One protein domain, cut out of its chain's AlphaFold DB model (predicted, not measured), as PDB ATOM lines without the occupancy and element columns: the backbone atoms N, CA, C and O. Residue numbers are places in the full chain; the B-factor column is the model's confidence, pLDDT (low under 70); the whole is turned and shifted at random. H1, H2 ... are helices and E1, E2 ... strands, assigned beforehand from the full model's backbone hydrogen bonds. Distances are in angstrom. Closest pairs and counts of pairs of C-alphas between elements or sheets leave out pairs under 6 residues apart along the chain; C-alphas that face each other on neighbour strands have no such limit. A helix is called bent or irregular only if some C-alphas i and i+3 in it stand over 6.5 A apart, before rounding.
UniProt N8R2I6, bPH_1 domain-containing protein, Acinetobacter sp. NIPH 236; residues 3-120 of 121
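AT A GLANCE: This is residues 3 to 120 of the 121 residues of the protein "bPH_1 domain-containing protein" of Acinetobacter sp. NIPH 236 (UniProt N8R2I6). A long rod: a hairpin of strands E1 and E2 beside one end of the long helix H1, then H3 folding back beside H1's other half, with short H4 packed on H1 farther along. The 118 printed residues hold, in order, E1, E2, H1, H2, H3 and H4, mostly helix, with an antiparallel two-strand sheet. It is extended, radius of gyration of the C-alphas 24.4 A, spans 83 by 24 by 17 A.

IN THESE COORDINATES: E1, residues 12 to 19, begins at C-alpha 12 (107.193, 83.776, 120.534); E2 is residues 22 to 29. H1, residues 30 to 71, 61.5 A, has a kink of 33 degrees near residue 37 and is irregular, C-alphas 31 and 34 being 8.1 A apart. H2 is residues 78 to 81, H3 84 to 106, 32.5 A, and H4 112 to 119, ending at (114.793, 72.945, 135.449).

HOW THE PARTS SIT: In the hairpin E1 and E2, N 15 and O 26 are 2.9 A apart. H1 touches H3 with residues 53 to 64 alone, closest C-alphas Ile 53 and Ile 106, 5.9 A, a shallow tilt of 10 degrees, opposite ways. H1 touches H4 with residues 35 to 46 alone, closest C-alphas Asp 38 and Tyr 118, 5.5 A. In H3 and H4 every O i to N i+4 pair is within hydrogen-bond range, in H1 35 of 38; H2 is too short for one.

THE WHOLE: The printed part has no cut and no long link. Residues 77 to 83 stand free. pLDDT is under 70 at residues 3 to 10 and 71 to 81.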
ATOM      1  N   LEU A   3     100.233  82.179 132.265       57.72
ATOM      2  CA  LEU A   3     100.988  81.765 131.082       57.72
ATOM      3  C   LEU A   3     100.086  81.972 129.870       57.72
ATOM      4  O   LEU A   3      99.018  81.361 129.803       57.72
ATOM      5  N   GLU A   4     100.507  82.816 128.936       60.09
ATOM      6  CA  GLU A   4      99.793  83.029 127.682       60.09
ATOM      7  C   GLU A   4     100.508  82.255 126.574       60.09
ATOM      8  O   GLU A   4     101.700  82.420 126.321       60.09
ATOM      9  N   THR A   5      99.786  81.327 125.948       50.06
ATOM     10  CA  THR A   5     100.313  80.544 124.832       50.06
ATOM     11  C   THR A   5      99.962  81.228 123.523       50.06
ATOM     12  O   THR A   5      98.797  81.529 123.274       50.06
ATOM     13  N   ALA A   6     100.965  81.398 122.677       56.41
ATOM     14  CA  ALA A   6     100.843  81.961 121.344       56.41
ATOM     15  C   ALA A   6      99.843  81.216 120.439       56.41
ATOM     16  O   ALA A   6      99.782  79.980 120.442       56.41
ATOM     17  N   GLY A   7      99.120  81.968 119.606       48.28
ATOM     18  CA  GLY A   7      98.261  81.437 118.549       48.28
ATOM     19  C   GLY A   7      99.059  80.878 117.364       48.28
ATOM     20  O   GLY A   7     100.290  80.912 117.316       48.28
ATOM     21  N   THR A   8      98.360  80.340 116.363       47.12
ATOM     22  CA  THR A   8      98.960  79.649 115.200       47.12
ATOM     23  C   THR A   8      99.898  80.538 114.356       47.12
ATOM     24  O   THR A   8     100.703  80.002 113.600       47.12
ATOM     25  N   ILE A   9      99.840  81.870 114.507       60.28
ATOM     26  CA  ILE A   9     100.638  82.862 113.754       60.28
ATOM     27  C   ILE A   9     101.834  83.418 114.566       60.28
ATOM     28  O   ILE A   9     102.780  83.938 113.976       60.28
ATOM     29  N   ASP A  10     101.853  83.251 115.889       62.22
ATOM     30  CA  ASP A  10     102.846  83.887 116.766       62.22
ATOM     31  C   ASP A  10     104.174  83.105 116.826       62.22
ATOM     32  O   ASP A  10     104.197  81.861 116.873       62.22
ATOM     33  N   ARG A  11     105.291  83.849 116.800       72.62
ATOM     34  CA  ARG A  11     106.677  83.333 116.749       72.62
ATOM     35  C   ARG A  11     107.310  83.127 118.128       72.62
ATOM     36  O   ARG A  11     108.291  82.388 118.245       72.62
ATOM     37  N   ASP A  12     106.747  83.740 119.150       79.81
ATOM     38  CA  ASP A  12     107.193  83.776 120.534       79.81
ATOM     39  C   ASP A  12     106.107  83.252 121.483       79.81
ATOM     40  O   ASP A  12     104.960  83.044 121.108       79.81
ATOM     41  N   VAL A  13     106.507  82.927 122.705       85.56
ATOM     42  CA  VAL A  13     105.656  82.562 123.835       85.56
ATOM     43  C   VAL A  13     105.974  83.553 124.942       85.56
ATOM     44  O   VAL A  13     107.144  83.761 125.262       85.56
ATOM     45  N   GLU A  14     104.939  84.123 125.546       86.44
ATOM     46  CA  GLU A  14     105.086  85.145 126.574       86.44
ATOM     47  C   GLU A  14     104.845  84.551 127.973       86.44
ATOM     48  O   GLU A  14     103.871  83.830 128.219       86.44
ATOM     49  N   ILE A  15     105.727  84.861 128.928       87.25
ATOM     50  CA  ILE A  15     105.541  84.525 130.346       87.25
ATOM     51  C   ILE A  15     105.348  85.791 131.186       87.25
ATOM     52  O   ILE A  15     106.179  86.700 131.166       87.25
ATOM     53  N   LYS A  16     104.256  85.823 131.967       88.19
ATOM     54  CA  LYS A  16     103.875  86.952 132.829       88.19
ATOM     55  C   LYS A  16     103.863  86.567 134.303       88.19
ATOM     56  O   LYS A  16     103.170  85.635 134.731       88.19
ATOM     57  N   PHE A  17     104.592  87.315 135.124       86.75
ATOM     58  CA  PHE A  17     104.610  87.109 136.573       86.75
ATOM     59  C   PHE A  17     104.889  88.394 137.347       86.75
ATOM     60  O   PHE A  17     105.297  89.405 136.788       86.75
ATOM     61  N   GLN A  18     104.634  88.355 138.652       87.62
ATOM     62  CA  GLN A  18     104.929  89.452 139.565       87.62
ATOM     63  C   GLN A  18     105.980  89.004 140.571       87.62
ATOM     64  O   GLN A  18     105.899  87.892 141.096       87.62
ATOM     65  N   LEU A  19     106.946  89.873 140.849       84.56
ATOM     66  CA  LEU A  19     107.983  89.645 141.848       84.56
ATOM     67  C   LEU A  19     108.271  90.959 142.575       84.56
ATOM     68  O   LEU A  19     108.571  91.967 141.940       84.56
ATOM     69  N   GLY A  20     108.153  90.958 143.905       82.12
ATOM     70  CA  GLY A  20     108.421  92.149 144.724       82.12
ATOM     71  C   GLY A  20     107.544  93.362 144.380       82.12
ATOM     72  O   GLY A  20     107.996  94.492 144.506       82.12
ATOM     73  N   GLY A  21     106.319  93.139 143.890       85.38
ATOM     74  CA  GLY A  21     105.406  94.202 143.452       85.38
ATOM     75  C   GLY A  21     105.661  94.737 142.037       85.38
ATOM     76  O   GLY A  21     104.856  95.518 141.538       85.38
ATOM     77  N   ALA A  22     106.727  94.296 141.365       90.00
ATOM     78  CA  ALA A  22     106.975  94.606 139.961       90.00
ATOM     79  C   ALA A  22     106.368  93.531 139.049       90.00
ATOM     80  O   ALA A  22     106.461  92.333 139.333       90.00
ATOM     81  N   SER A  23     105.766  93.967 137.945       91.00
ATOM     82  CA  SER A  23     105.258  93.088 136.889       91.00
ATOM     83  C   SER A  23     106.346  92.822 135.851       91.00
ATOM     84  O   SER A  23     107.011  93.751 135.398       91.00
ATOM     85  N   TYR A  24     106.485  91.562 135.455       87.81
ATOM     86  CA  TYR A  24     107.410  91.089 134.430       87.81
ATOM     87  C   TYR A  24     106.618  90.461 133.281       87.81
ATOM     88  O   TYR A  24     105.707  89.666 133.521       87.81
ATOM     89  N   SER A  25     107.009  90.812 132.056       91.00
ATOM     90  CA  SER A  25     106.586  90.210 130.785       91.00
ATOM     91  C   SER A  25     107.854  89.838 130.038       91.00
ATOM     92  O   SER A  25     108.725  90.694 129.875       91.00
ATOM     93  N   ILE A  26     107.994  88.575 129.647       88.50
ATOM     94  CA  ILE A  26     109.174  88.100 128.923       88.50
ATOM     95  C   ILE A  26     108.710  87.310 127.704       88.50
ATOM     96  O   ILE A  26     108.078  86.263 127.858       88.50
ATOM     97  N   ASP A  27     109.078  87.794 126.522       88.69
ATOM     98  CA  ASP A  27     108.887  87.100 125.252       88.69
ATOM     99  C   ASP A  27     110.048  86.142 124.992       88.69
ATOM    100  O   ASP A  27     111.226  86.476 125.157       88.69
ATOM    101  N   ILE A  28     109.716  84.913 124.615       87.94
ATOM    102  CA  ILE A  28     110.676  83.826 124.438       87.94
ATOM    103  C   ILE A  28     110.379  83.148 123.110       87.94
ATOM    104  O   ILE A  28     109.228  82.875 122.797       87.94
ATOM    105  N   GLU A  29     111.403  82.812 122.326       88.25
ATOM    106  CA  GLU A  29     111.185  82.089 121.073       88.25
ATOM    107  C   GLU A  29     110.387  80.794 121.291       88.25
ATOM    108  O   GLU A  29     110.706  79.976 122.162       88.25
ATOM    109  N   LYS A  30     109.391  80.550 120.434       84.50
ATOM    110  CA  LYS A  30     108.508  79.373 120.514       84.50
ATOM    111  C   LYS A  30     109.254  78.038 120.449       84.50
ATOM    112  O   LYS A  30     108.761  77.037 120.962       84.50
ATOM    113  N   SER A  31     110.467  78.026 119.888       87.88
ATOM    114  CA  SER A  31     111.368  76.866 119.894       87.88
ATOM    115  C   SER A  31     111.702  76.369 121.311       87.88
ATOM    116  O   SER A  31     112.014  75.195 121.490       87.88
ATOM    117  N   GLN A  32     111.612  77.238 122.323       86.94
ATOM    118  CA  GLN A  32     111.925  76.938 123.722       86.94
ATOM    119  C   GLN A  32     110.680  76.681 124.586       86.94
ATOM    120  O   GLN A  32     110.797  76.641 125.812       86.94
ATOM    121  N   ILE A  33     109.493  76.487 123.993       86.00
ATOM    122  CA  ILE A  33     108.215  76.381 124.723       86.00
ATOM    123  C   ILE A  33     108.223  75.343 125.857       86.00
ATOM    124  O   ILE A  33     107.622  75.571 126.906       86.00
ATOM    125  N   GLU A  34     108.941  74.228 125.700       87.38
ATOM    126  CA  GLU A  34     109.062  73.220 126.758       87.38
ATOM    127  C   GLU A  34     109.799  73.761 127.988       87.38
ATOM    128  O   GLU A  34     109.314  73.605 129.109       87.38
ATOM    129  N   LYS A  35     110.904  74.491 127.783       87.88
ATOM    130  CA  LYS A  35     111.645  75.146 128.870       87.88
ATOM    131  C   LYS A  35     110.809  76.235 129.537       87.88
ATOM    132  O   LYS A  35     110.846  76.362 130.757       87.88
ATOM    133  N   VAL A  36     110.021  76.987 128.763       89.75
ATOM    134  CA  VAL A  36     109.096  78.003 129.301       89.75
ATOM    135  C   VAL A  36     108.030  77.359 130.183       89.75
ATOM    136  O   VAL A  36     107.758  77.842 131.282       89.75
ATOM    137  N   ARG A  37     107.458  76.232 129.748       88.75
ATOM    138  CA  ARG A  37     106.489  75.462 130.538       88.75
ATOM    139  C   ARG A  37     107.089  74.997 131.863       88.75
ATOM    140  O   ARG A  37     106.408  75.030 132.889       88.75
ATOM    141  N   ASP A  38     108.335  74.546 131.856       91.75
ATOM    142  CA  ASP A  38     108.971  74.043 133.069       91.75
ATOM    143  C   ASP A  38     109.406  75.179 134.011       91.75
ATOM    144  O   ASP A  38     109.190  75.084 135.222       91.75
ATOM    145  N   LEU A  39     109.849  76.317 133.466       90.81
ATOM    146  CA  LEU A  39     110.029  77.563 134.220       90.81
ATOM    147  C   LEU A  39     108.720  78.036 134.862       90.81
ATOM    148  O   LEU A  39     108.710  78.389 136.041       90.81
ATOM    149  N   TYR A  40     107.607  77.990 134.129       90.62
ATOM    150  CA  TYR A  40     106.291  78.319 134.671       90.62
ATOM    151  C   TYR A  40     105.938  77.437 135.877       90.62
ATOM    152  O   TYR A  40     105.543  77.959 136.918       90.62
ATOM    153  N   LYS A  41     106.132  76.113 135.786       91.81
ATOM    154  CA  LYS A  41     105.878  75.194 136.914       91.81
ATOM    155  C   LYS A  41     106.765  75.503 138.119       91.81
ATOM    156  O   LYS A  41     106.285  75.432 139.253       91.81
ATOM    157  N   ALA A  42     108.033  75.845 137.885       93.19
ATOM    158  CA  ALA A  42     108.962  76.219 138.945       93.19
ATOM    159  C   ALA A  42     108.500  77.494 139.660       93.19
ATOM    160  O   ALA A  42     108.318  77.486 140.876       93.19
ATOM    161  N   LEU A  43     108.228  78.560 138.905       91.81
ATOM    162  CA  LEU A  43     107.781  79.848 139.441       91.81
ATOM    163  C   LEU A  43     106.420  79.745 140.139       91.81
ATOM    164  O   LEU A  43     106.237  80.320 141.210       91.81
ATOM    165  N   PHE A  44     105.487  78.965 139.590       91.56
ATOM    166  CA  PHE A  44     104.209  78.680 140.239       91.56
ATOM    167  C   PHE A  44     104.412  77.989 141.594       91.56
ATOM    168  O   PHE A  44     103.849  78.416 142.599       91.56
ATOM    169  N   SER A  45     105.268  76.964 141.637       94.00
ATOM    170  CA  SER A  45     105.567  76.219 142.866       94.00
ATOM    171  C   SER A  45     106.251  77.091 143.924       94.00
ATOM    172  O   SER A  45     105.943  76.967 145.108       94.00
ATOM    173  N   ILE A  46     107.143  77.997 143.509       93.00
ATOM    174  CA  ILE A  46     107.748  79.004 144.395       93.00
ATOM    175  C   ILE A  46     106.670  79.943 144.943       93.00
ATOM    176  O   ILE A  46     106.645  80.212 146.139       93.00
ATOM    177  N   GLY A  47     105.747  80.403 144.094       91.88
ATOM    178  CA  GLY A  47     104.626  81.245 144.516       91.88
ATOM    179  C   GLY A  47     103.765  80.590 145.599       91.88
ATOM    180  O   GLY A  47     103.436  81.235 146.592       91.88
ATOM    181  N   GLU A  48     103.447  79.304 145.449       93.75
ATOM    182  CA  GLU A  48     102.711  78.545 146.470       93.75
ATOM    183  C   GLU A  48     103.527  78.361 147.756       93.75
ATOM    184  O   GLU A  48     102.988  78.526 148.851       93.75
ATOM    185  N   ALA A  49     104.834  78.096 147.649       93.94
ATOM    186  CA  ALA A  49     105.713  78.015 148.813       93.94
ATOM    187  C   ALA A  49     105.759  79.345 149.588       93.94
ATOM    188  O   ALA A  49     105.633  79.342 150.809       93.94
ATOM    189  N   CYS A  50     105.849  80.485 148.897       92.62
ATOM    190  CA  CYS A  50     105.800  81.808 149.525       92.62
ATOM    191  C   CYS A  50     104.475  82.061 150.263       92.62
ATOM    192  O   CYS A  50     104.499  82.552 151.390       92.62
ATOM    193  N   LYS A  51     103.329  81.691 149.674       93.69
ATOM    194  CA  LYS A  51     102.020  81.802 150.348       93.69
ATOM    195  C   LYS A  51     101.939  80.928 151.596       93.69
ATOM    196  O   LYS A  51     101.370  81.336 152.605       93.69
ATOM    197  N   GLU A  52     102.498  79.722 151.539       95.12
ATOM    198  CA  GLU A  52     102.520  78.823 152.692       95.12
ATOM    199  C   GLU A  52     103.413  79.366 153.816       95.12
ATOM    200  O   GLU A  52     103.015  79.321 154.980       95.12
ATOM    201  N   ILE A  53     104.569  79.947 153.478       94.81
ATOM    202  CA  ILE A  53     105.429  80.664 154.434       94.81
ATOM    203  C   ILE A  53     104.637  81.793 155.103       94.81
ATOM    204  O   ILE A  53     104.584  81.854 156.331       94.81
ATOM    205  N   GLU A  54     103.960  82.641 154.325       94.81
ATOM    206  CA  GLU A  54     103.131  83.735 154.851       94.81
ATOM    207  C   GLU A  54     102.035  83.220 155.801       94.81
ATOM    208  O   GLU A  54     101.858  83.741 156.905       94.81
ATOM    209  N   ARG A  55     101.342  82.139 155.426       96.62
ATOM    210  CA  ARG A  55     100.323  81.496 156.268       96.62
ATOM    211  C   ARG A  55     100.902  81.001 157.594       96.62
ATOM    212  O   ARG A  55     100.290  81.205 158.644       96.62
ATOM    213  N   GLN A  56     102.073  80.366 157.561       96.56
ATOM    214  CA  GLN A  56     102.746  79.873 158.763       96.56
ATOM    215  C   GLN A  56     103.232  81.013 159.662       96.56
ATOM    216  O   GLN A  56     103.085  80.914 160.881       96.56
ATOM    217  N   ILE A  57     103.744  82.106 159.088       96.38
ATOM    218  CA  ILE A  57     104.114  83.312 159.839       96.38
ATOM    219  C   ILE A  57     102.896  83.925 160.524       96.38
ATOM    220  O   ILE A  57     102.940  84.175 161.730       96.38
ATOM    221  N   ASN A  58     101.784  84.091 159.807       96.56
ATOM    222  CA  ASN A  58     100.546  84.611 160.388       96.56
ATOM    223  C   ASN A  58     100.055  83.728 161.543       96.56
ATOM    224  O   ASN A  58      99.723  84.231 162.617       96.56
ATOM    225  N   SER A  59     100.078  82.403 161.366       95.19
ATOM    226  CA  SER A  59      99.726  81.471 162.441       95.19
ATOM    227  C   SER A  59     100.669  81.585 163.642       95.19
ATOM    228  O   SER A  59     100.194  81.556 164.775       95.19
ATOM    229  N   LEU A  60     101.979  81.728 163.419       95.12
ATOM    230  CA  LEU A  60     102.968  81.894 164.487       95.12
ATOM    231  C   LEU A  60     102.712  83.178 165.292       95.12
ATOM    232  O   LEU A  60     102.754  83.145 166.521       95.12
ATOM    233  N   VAL A  61     102.399  84.289 164.620       93.62
ATOM    234  CA  VAL A  61     102.052  85.566 165.267       93.62
ATOM    235  C   VAL A  61     100.780  85.436 166.108       93.62
ATOM    236  O   VAL A  61     100.766  85.873 167.258       93.62
ATOM    237  N   ILE A  62      99.735  84.784 165.587       93.75
ATOM    238  CA  ILE A  62      98.489  84.543 166.336       93.75
ATOM    239  C   ILE A  62      98.760  83.694 167.586       93.75
ATOM    240  O   ILE A  62      98.288  84.019 168.676       93.75
ATOM    241  N   THR A  63      99.553  82.624 167.462       89.56
ATOM    242  CA  THR A  63      99.934  81.787 168.610       89.56
ATOM    243  C   THR A  63     100.724  82.582 169.648       89.56
ATOM    244  O   THR A  63     100.446  82.472 170.840       89.56
ATOM    245  N   GLN A  64     101.659  83.429 169.214       88.56
ATOM    246  CA  GLN A  64     102.434  84.300 170.096       88.56
ATOM    247  C   GLN A  64     101.543  85.275 170.884       88.56
ATOM    248  O   GLN A  64     101.723  85.458 172.088       88.56
ATOM    249  N   GLN A  65     100.549  85.873 170.227       88.62
ATOM    250  CA  GLN A  65      99.576  86.748 170.885       88.62
ATOM    251  C   GLN A  65      98.725  85.990 171.911       88.62
ATOM    252  O   GLN A  65      98.535  86.475 173.025       88.62
ATOM    253  N   ALA A  66      98.256  84.784 171.576       86.94
ATOM    254  CA  ALA A  66      97.494  83.947 172.503       86.94
ATOM    255  C   ALA A  66      98.304  83.602 173.765       86.94
ATOM    256  O   ALA A  66      97.785  83.712 174.876       86.94
ATOM    257  N   VAL A  67      99.587  83.262 173.602       84.12
ATOM    258  CA  VAL A  67     100.514  83.002 174.713       84.12
ATOM    259  C   VAL A  67     100.669  84.239 175.603       84.12
ATOM    260  O   VAL A  67     100.507  84.134 176.816       84.12
ATOM    261  N   ASN A  68     100.887  85.423 175.023       81.75
ATOM    262  CA  ASN A  68     100.998  86.674 175.786       81.75
ATOM    263  C   ASN A  68      99.718  86.994 176.582       81.75
ATOM    264  O   ASN A  68      99.785  87.407 177.742       81.75
ATOM    265  N   ASN A  69      98.545  86.737 175.997       81.50
ATOM    266  CA  ASN A  69      97.259  86.956 176.663       81.50
ATOM    267  C   ASN A  69      97.032  85.991 177.839       81.50
ATOM    268  O   ASN A  69      96.441  86.389 178.843       81.50
ATOM    269  N   MET A  70      97.538  84.751 177.774       75.44
ATOM    270  CA  MET A  70      97.446  83.796 178.890       75.44
ATOM    271  C   MET A  70      98.185  84.275 180.146       75.44
ATOM    272  O   MET A  70      97.749  83.970 181.257       75.44
ATOM    273  N   PHE A  71      99.274  85.034 179.996       67.69
ATOM    274  CA  PHE A  71     100.016  85.591 181.133       67.69
ATOM    275  C   PHE A  71      99.302  86.770 181.802       67.69
ATOM    276  O   PHE A  71      99.516  87.012 182.986       67.69
ATOM    277  N   SER A  72      98.412  87.461 181.085       64.44
ATOM    278  CA  SER A  72      97.683  88.628 181.603       64.44
ATOM    279  C   SER A  72      96.516  88.266 182.538       64.44
ATOM    280  O   SER A  72      95.939  89.150 183.160       64.44
ATOM    281  N   LEU A  73      96.149  86.981 182.642       55.34
ATOM    282  CA  LEU A  73      94.905  86.517 183.279       55.34
ATOM    283  C   LEU A  73      95.102  85.678 184.558       55.34
ATOM    284  O   LEU A  73      94.195  84.942 184.940       55.34
ATOM    285  N   ARG A  74      96.259  85.738 185.232       61.47
ATOM    286  CA  ARG A  74      96.488  84.945 186.459       61.47
ATOM    287  C   ARG A  74      96.556  85.800 187.719       61.47
ATOM    288  O   ARG A  74      97.439  86.641 187.847       61.47
ATOM    289  N   GLU A  75      95.700  85.483 188.691       63.00
ATOM    290  CA  GLU A  75      96.009  85.732 190.099       63.00
ATOM    291  C   GLU A  75      97.190  84.834 190.484       63.00
ATOM    292  O   GLU A  75      97.145  83.610 190.330       63.00
ATOM    293  N   LEU A  76      98.289  85.452 190.912       68.19
ATOM    294  CA  LEU A  76      99.496  84.737 191.304       68.19
ATOM    295  C   LEU A  76      99.499  84.537 192.823       68.19
ATOM    296  O   LEU A  76      99.244  85.494 193.554       68.19
ATOM    297  N   PRO A  77      99.811  83.327 193.320       69.75
ATOM    298  CA  PRO A  77      99.930  83.107 194.753       69.75
ATOM    299  C   PRO A  77     101.076  83.944 195.339       69.75
ATOM    300  O   PRO A  77     102.113  84.122 194.703       69.75
ATOM    301  N   GLU A  78     100.904  84.424 196.571       67.88
ATOM    302  CA  GLU A  78     101.777  85.413 197.231       67.88
ATOM    303  C   GLU A  78     103.262  84.992 197.275       67.88
ATOM    304  O   GLU A  78     104.163  85.797 197.055       67.88
ATOM    305  N   GLN A  79     103.522  83.689 197.419       67.44
ATOM    306  CA  GLN A  79     104.857  83.074 197.377       67.44
ATOM    307  C   GLN A  79     105.599  83.222 196.031       67.44
ATOM    308  O   GLN A  79     106.817  83.065 195.975       67.44
ATOM    309  N   VAL A  80     104.884  83.509 194.940       66.25
ATOM    310  CA  VAL A  80     105.448  83.712 193.594       66.25
ATOM    311  C   VAL A  80     105.859  85.171 193.386       66.25
ATOM    312  O   VAL A  80     106.712  85.431 192.545       66.25
ATOM    313  N   LEU A  81     105.335  86.116 194.179       67.62
ATOM    314  CA  LEU A  81     105.588  87.556 194.021       67.62
ATOM    315  C   LEU A  81     107.063  87.932 194.210       67.62
ATOM    316  O   LEU A  81     107.562  88.792 193.489       67.62
ATOM    317  N   LEU A  82     107.774  87.257 195.122       72.44
ATOM    318  CA  LEU A  82     109.204  87.497 195.364       72.44
ATOM    319  C   LEU A  82     110.081  87.106 194.164       72.44
ATOM    320  O   LEU A  82     111.079  87.768 193.903       72.44
ATOM    321  N   ASN A  83     109.678  86.078 193.412       77.56
ATOM    322  CA  ASN A  83     110.402  85.578 192.236       77.56
ATOM    323  C   ASN A  83     109.774  86.055 190.917       77.56
ATOM    324  O   ASN A  83     110.210  85.665 189.834       77.56
ATOM    325  N   LEU A  84     108.717  86.866 190.991       75.56
ATOM    326  CA  LEU A  84     107.923  87.264 189.837       75.56
ATOM    327  C   LEU A  84     108.738  88.021 188.777       75.56
ATOM    328  O   LEU A  84     108.570  87.700 187.599       75.56
ATOM    329  N   PRO A  85     109.646  88.956 189.134       79.06
ATOM    330  CA  PRO A  85     110.494  89.619 188.144       79.06
ATOM    331  C   PRO A  85     111.345  88.630 187.336       79.06
ATOM    332  O   PRO A  85     111.386  88.714 186.108       79.06
ATOM    333  N   ASP A  86     111.956  87.649 188.007       83.25
ATOM    334  CA  ASP A  86     112.791  86.635 187.359       83.25
ATOM    335  C   ASP A  86     111.958  85.694 186.486       83.25
ATOM    336  O   ASP A  86     112.339  85.398 185.354       83.25
ATOM    337  N   ILE A  87     110.788  85.263 186.973       81.50
ATOM    338  CA  ILE A  87     109.861  84.412 186.214       81.50
ATOM    339  C   ILE A  87     109.387  85.132 184.948       81.50
ATOM    340  O   ILE A  87     109.404  84.531 183.873       81.50
ATOM    341  N   ILE A  88     109.000  86.410 185.044       80.56
ATOM    342  CA  ILE A  88     108.600  87.218 183.883       80.56
ATOM    343  C   ILE A  88     109.767  87.336 182.907       80.56
ATOM    344  O   ILE A  88     109.602  87.028 181.729       80.56
ATOM    345  N   SER A  89     110.954  87.716 183.388       83.75
ATOM    346  CA  SER A  89     112.132  87.881 182.534       83.75
ATOM    347  C   SER A  89     112.491  86.586 181.804       83.75
ATOM    348  O   SER A  89     112.691  86.597 180.589       83.75
ATOM    349  N   GLN A  90     112.550  85.456 182.512       86.44
ATOM    350  CA  GLN A  90     112.861  84.157 181.909       86.44
ATOM    351  C   GLN A  90     111.787  83.712 180.917       86.44
ATOM    352  O   GLN A  90     112.118  83.193 179.852       86.44
ATOM    353  N   THR A  91     110.513  83.926 181.243       83.56
ATOM    354  CA  THR A  91     109.393  83.577 180.362       83.56
ATOM    355  C   THR A  91     109.446  84.381 179.069       83.56
ATOM    356  O   THR A  91     109.371  83.793 177.991       83.56
ATOM    357  N   THR A  92     109.650  85.698 179.155       85.31
ATOM    358  CA  THR A  92     109.793  86.570 177.982       85.31
ATOM    359  C   THR A  92     110.936  86.105 177.087       85.31
ATOM    360  O   THR A  92     110.724  85.883 175.897       85.31
ATOM    361  N   ILE A  93     112.117  85.845 177.659       89.88
ATOM    362  CA  ILE A  93     113.284  85.366 176.901       89.88
ATOM    363  C   ILE A  93     112.988  84.032 176.202       89.88
ATOM    364  O   ILE A  93     113.335  83.848 175.036       89.88
ATOM    365  N   GLN A  94     112.348  83.080 176.886       89.31
ATOM    366  CA  GLN A  94     112.015  81.780 176.291       89.31
ATOM    367  C   GLN A  94     111.034  81.916 175.126       89.31
ATOM    368  O   GLN A  94     111.219  81.289 174.080       89.31
ATOM    369  N   VAL A  95     110.011  82.749 175.301       88.62
ATOM    370  CA  VAL A  95     108.993  83.030 174.291       88.62
ATOM    371  C   VAL A  95     109.619  83.698 173.060       88.62
ATOM    372  O   VAL A  95     109.432  83.215 171.943       88.62
ATOM    373  N   GLU A  96     110.445  84.729 173.251       91.06
ATOM    374  CA  GLU A  96     111.162  85.421 172.170       91.06
ATOM    375  C   GLU A  96     112.130  84.500 171.421       91.06
ATOM    376  O   GLU A  96     112.163  84.491 170.183       91.06
ATOM    377  N   ASN A  97     112.894  83.688 172.155       94.25
ATOM    378  CA  ASN A  97     113.818  82.724 171.566       94.25
ATOM    379  C   ASN A  97     113.068  81.702 170.715       94.25
ATOM    380  O   ASN A  97     113.472  81.435 169.579       94.25
ATOM    381  N   LYS A  98     111.953  81.159 171.224       92.38
ATOM    382  CA  LYS A  98     111.183  80.152 170.493       92.38
ATOM    383  C   LYS A  98     110.496  80.732 169.265       92.38
ATOM    384  O   LYS A  98     110.503  80.095 168.210       92.38
ATOM    385  N   PHE A  99     109.959  81.945 169.378       93.38
ATOM    386  CA  PHE A  99     109.403  82.677 168.247       93.38
ATOM    387  C   PHE A  99     110.465  82.897 167.166       93.38
ATOM    388  O   PHE A  99     110.245  82.560 166.005       93.38
ATOM    389  N   THR A 100     111.642  83.395 167.548       95.00
ATOM    390  CA  THR A 100     112.744  83.684 166.619       95.00
ATOM    391  C   THR A 100     113.265  82.422 165.938       95.00
ATOM    392  O   THR A 100     113.473  82.419 164.724       95.00
ATOM    393  N   GLU A 101     113.460  81.338 166.692       95.81
ATOM    394  CA  GLU A 101     113.860  80.037 166.150       95.81
ATOM    395  C   GLU A 101     112.844  79.549 165.114       95.81
ATOM    396  O   GLU A 101     113.211  79.193 163.991       95.81
ATOM    397  N   ARG A 102     111.554  79.571 165.468       96.06
ATOM    398  CA  ARG A 102     110.502  79.075 164.584       96.06
ATOM    399  C   ARG A 102     110.344  79.947 163.345       96.06
ATOM    400  O   ARG A 102     110.188  79.406 162.254       96.06
ATOM    401  N   ARG A 103     110.454  81.269 163.491       95.62
ATOM    402  CA  ARG A 103     110.419  82.216 162.373       95.62
ATOM    403  C   ARG A 103     111.521  81.917 161.360       95.62
ATOM    404  O   ARG A 103     111.218  81.763 160.188       95.62
ATOM    405  N   LYS A 104     112.765  81.714 161.817       95.25
ATOM    406  CA  LYS A 104     113.902  81.354 160.944       95.25
ATOM    407  C   LYS A 104     113.684  80.046 160.179       95.25
ATOM    408  O   LYS A 104     114.129  79.927 159.046       95.25
ATOM    409  N   GLN A 105     113.025  79.063 160.793       93.94
ATOM    410  CA  GLN A 105     112.698  77.799 160.124       93.94
ATOM    411  C   GLN A 105     111.614  77.969 159.049       93.94
ATOM    412  O   GLN A 105     111.648  77.264 158.044       93.94
ATOM    413  N   ILE A 106     110.650  78.865 159.282       94.25
ATOM    414  CA  ILE A 106     109.547  79.153 158.356       94.25
ATOM    415  C   ILE A 106     110.029  80.033 157.195       94.25
ATOM    416  O   ILE A 106     109.745  79.718 156.045       94.25
ATOM    417  N   GLU A 107     110.801  81.087 157.472       92.56
ATOM    418  CA  GLU A 107     111.410  82.013 156.497       92.56
ATOM    419  C   GLU A 107     112.584  81.371 155.727       92.56
ATOM    420  O   GLU A 107     113.592  82.013 155.430       92.56
ATOM    421  N   ASN A 108     112.482  80.080 155.413       90.38
ATOM    422  CA  ASN A 108     113.456  79.386 154.591       90.38
ATOM    423  C   ASN A 108     113.091  79.530 153.109       90.38
ATOM    424  O   ASN A 108     112.296  78.762 152.570       90.38
ATOM    425  N   TYR A 109     113.709  80.510 152.455       91.25
ATOM    426  CA  TYR A 109     113.517  80.815 151.035       91.25
ATOM    427  C   TYR A 109     114.489  80.063 150.107       91.25
ATOM    428  O   TYR A 109     114.764  80.512 148.993       91.25
ATOM    429  N   ASP A 110     115.030  78.921 150.540       92.88
ATOM    430  CA  ASP A 110     115.807  78.048 149.660       92.88
ATOM    431  C   ASP A 110     114.884  77.255 148.718       92.88
ATOM    432  O   ASP A 110     114.304  76.223 149.070       92.88
ATOM    433  N   PHE A 111     114.775  77.737 147.481       93.25
ATOM    434  CA  PHE A 111     113.992  77.104 146.419       93.25
ATOM    435  C   PHE A 111     114.820  76.214 145.491       93.25
ATOM    436  O   PHE A 111     114.309  75.778 144.455       93.25
ATOM    437  N   SER A 112     116.070  75.896 145.849       93.00
ATOM    438  CA  SER A 112     116.967  75.100 145.001       93.00
ATOM    439  C   SER A 112     116.307  73.793 144.574       93.00
ATOM    440  O   SER A 112     116.245  73.504 143.387       93.00
ATOM    441  N   ARG A 113     115.667  73.064 145.496       93.12
ATOM    442  CA  ARG A 113     114.950  71.809 145.183       93.12
ATOM    443  C   ARG A 113     113.821  71.969 144.162       93.12
ATOM    444  O   ARG A 113     113.551  71.039 143.407       93.12
ATOM    445  N   ILE A 114     113.145  73.119 144.143       93.12
ATOM    446  CA  ILE A 114     112.088  73.398 143.162       93.12
ATOM    447  C   ILE A 114     112.720  73.581 141.783       93.12
ATOM    448  O   ILE A 114     112.269  72.962 140.819       93.12
ATOM    449  N   PHE A 115     113.799  74.359 141.692       91.75
ATOM    450  CA  PHE A 115     114.549  74.492 140.447       91.75
ATOM    451  C   PHE A 115     115.130  73.158 139.988       91.75
ATOM    452  O   PHE A 115     115.004  72.817 138.821       91.75
ATOM    453  N   GLU A 116     115.677  72.353 140.891       93.25
ATOM    454  CA  GLU A 116     116.182  71.027 140.546       93.25
ATOM    455  C   GLU A 116     115.091  70.094 140.017       93.25
ATOM    456  O   GLU A 116     115.350  69.288 139.132       93.25
ATOM    457  N   ARG A 117     113.865  70.199 140.534       93.19
ATOM    458  CA  ARG A 117     112.740  69.364 140.105       93.19
ATOM    459  C   ARG A 117     112.240  69.704 138.702       93.19
ATOM    460  O   ARG A 117     111.770  68.807 138.008       93.19
ATOM    461  N   TYR A 118     112.261  70.982 138.329       91.75
ATOM    462  CA  TYR A 118     111.627  71.458 137.097       91.75
ATOM    463  C   TYR A 118     112.622  71.899 136.020       91.75
ATOM    464  O   TYR A 118     112.298  71.798 134.848       91.75
ATOM    465  N   LEU A 119     113.814  72.374 136.383       87.56
ATOM    466  CA  LEU A 119     114.793  72.945 135.449       87.56
ATOM    467  C   LEU A 119     116.050  72.088 135.245       87.56
ATOM    468  O   LEU A 119     116.875  72.456 134.407       87.56
ATOM    469  N   LYS A 120     116.234  70.974 135.972       77.00
ATOM    470  CA  LYS A 120     117.341  70.053 135.665       77.00
ATOM    471  C   LYS A 120     117.105  69.389 134.307       77.00
ATOM    472  O   LYS A 120     116.058  68.784 134.087       77.00
TER     473      LYS A 120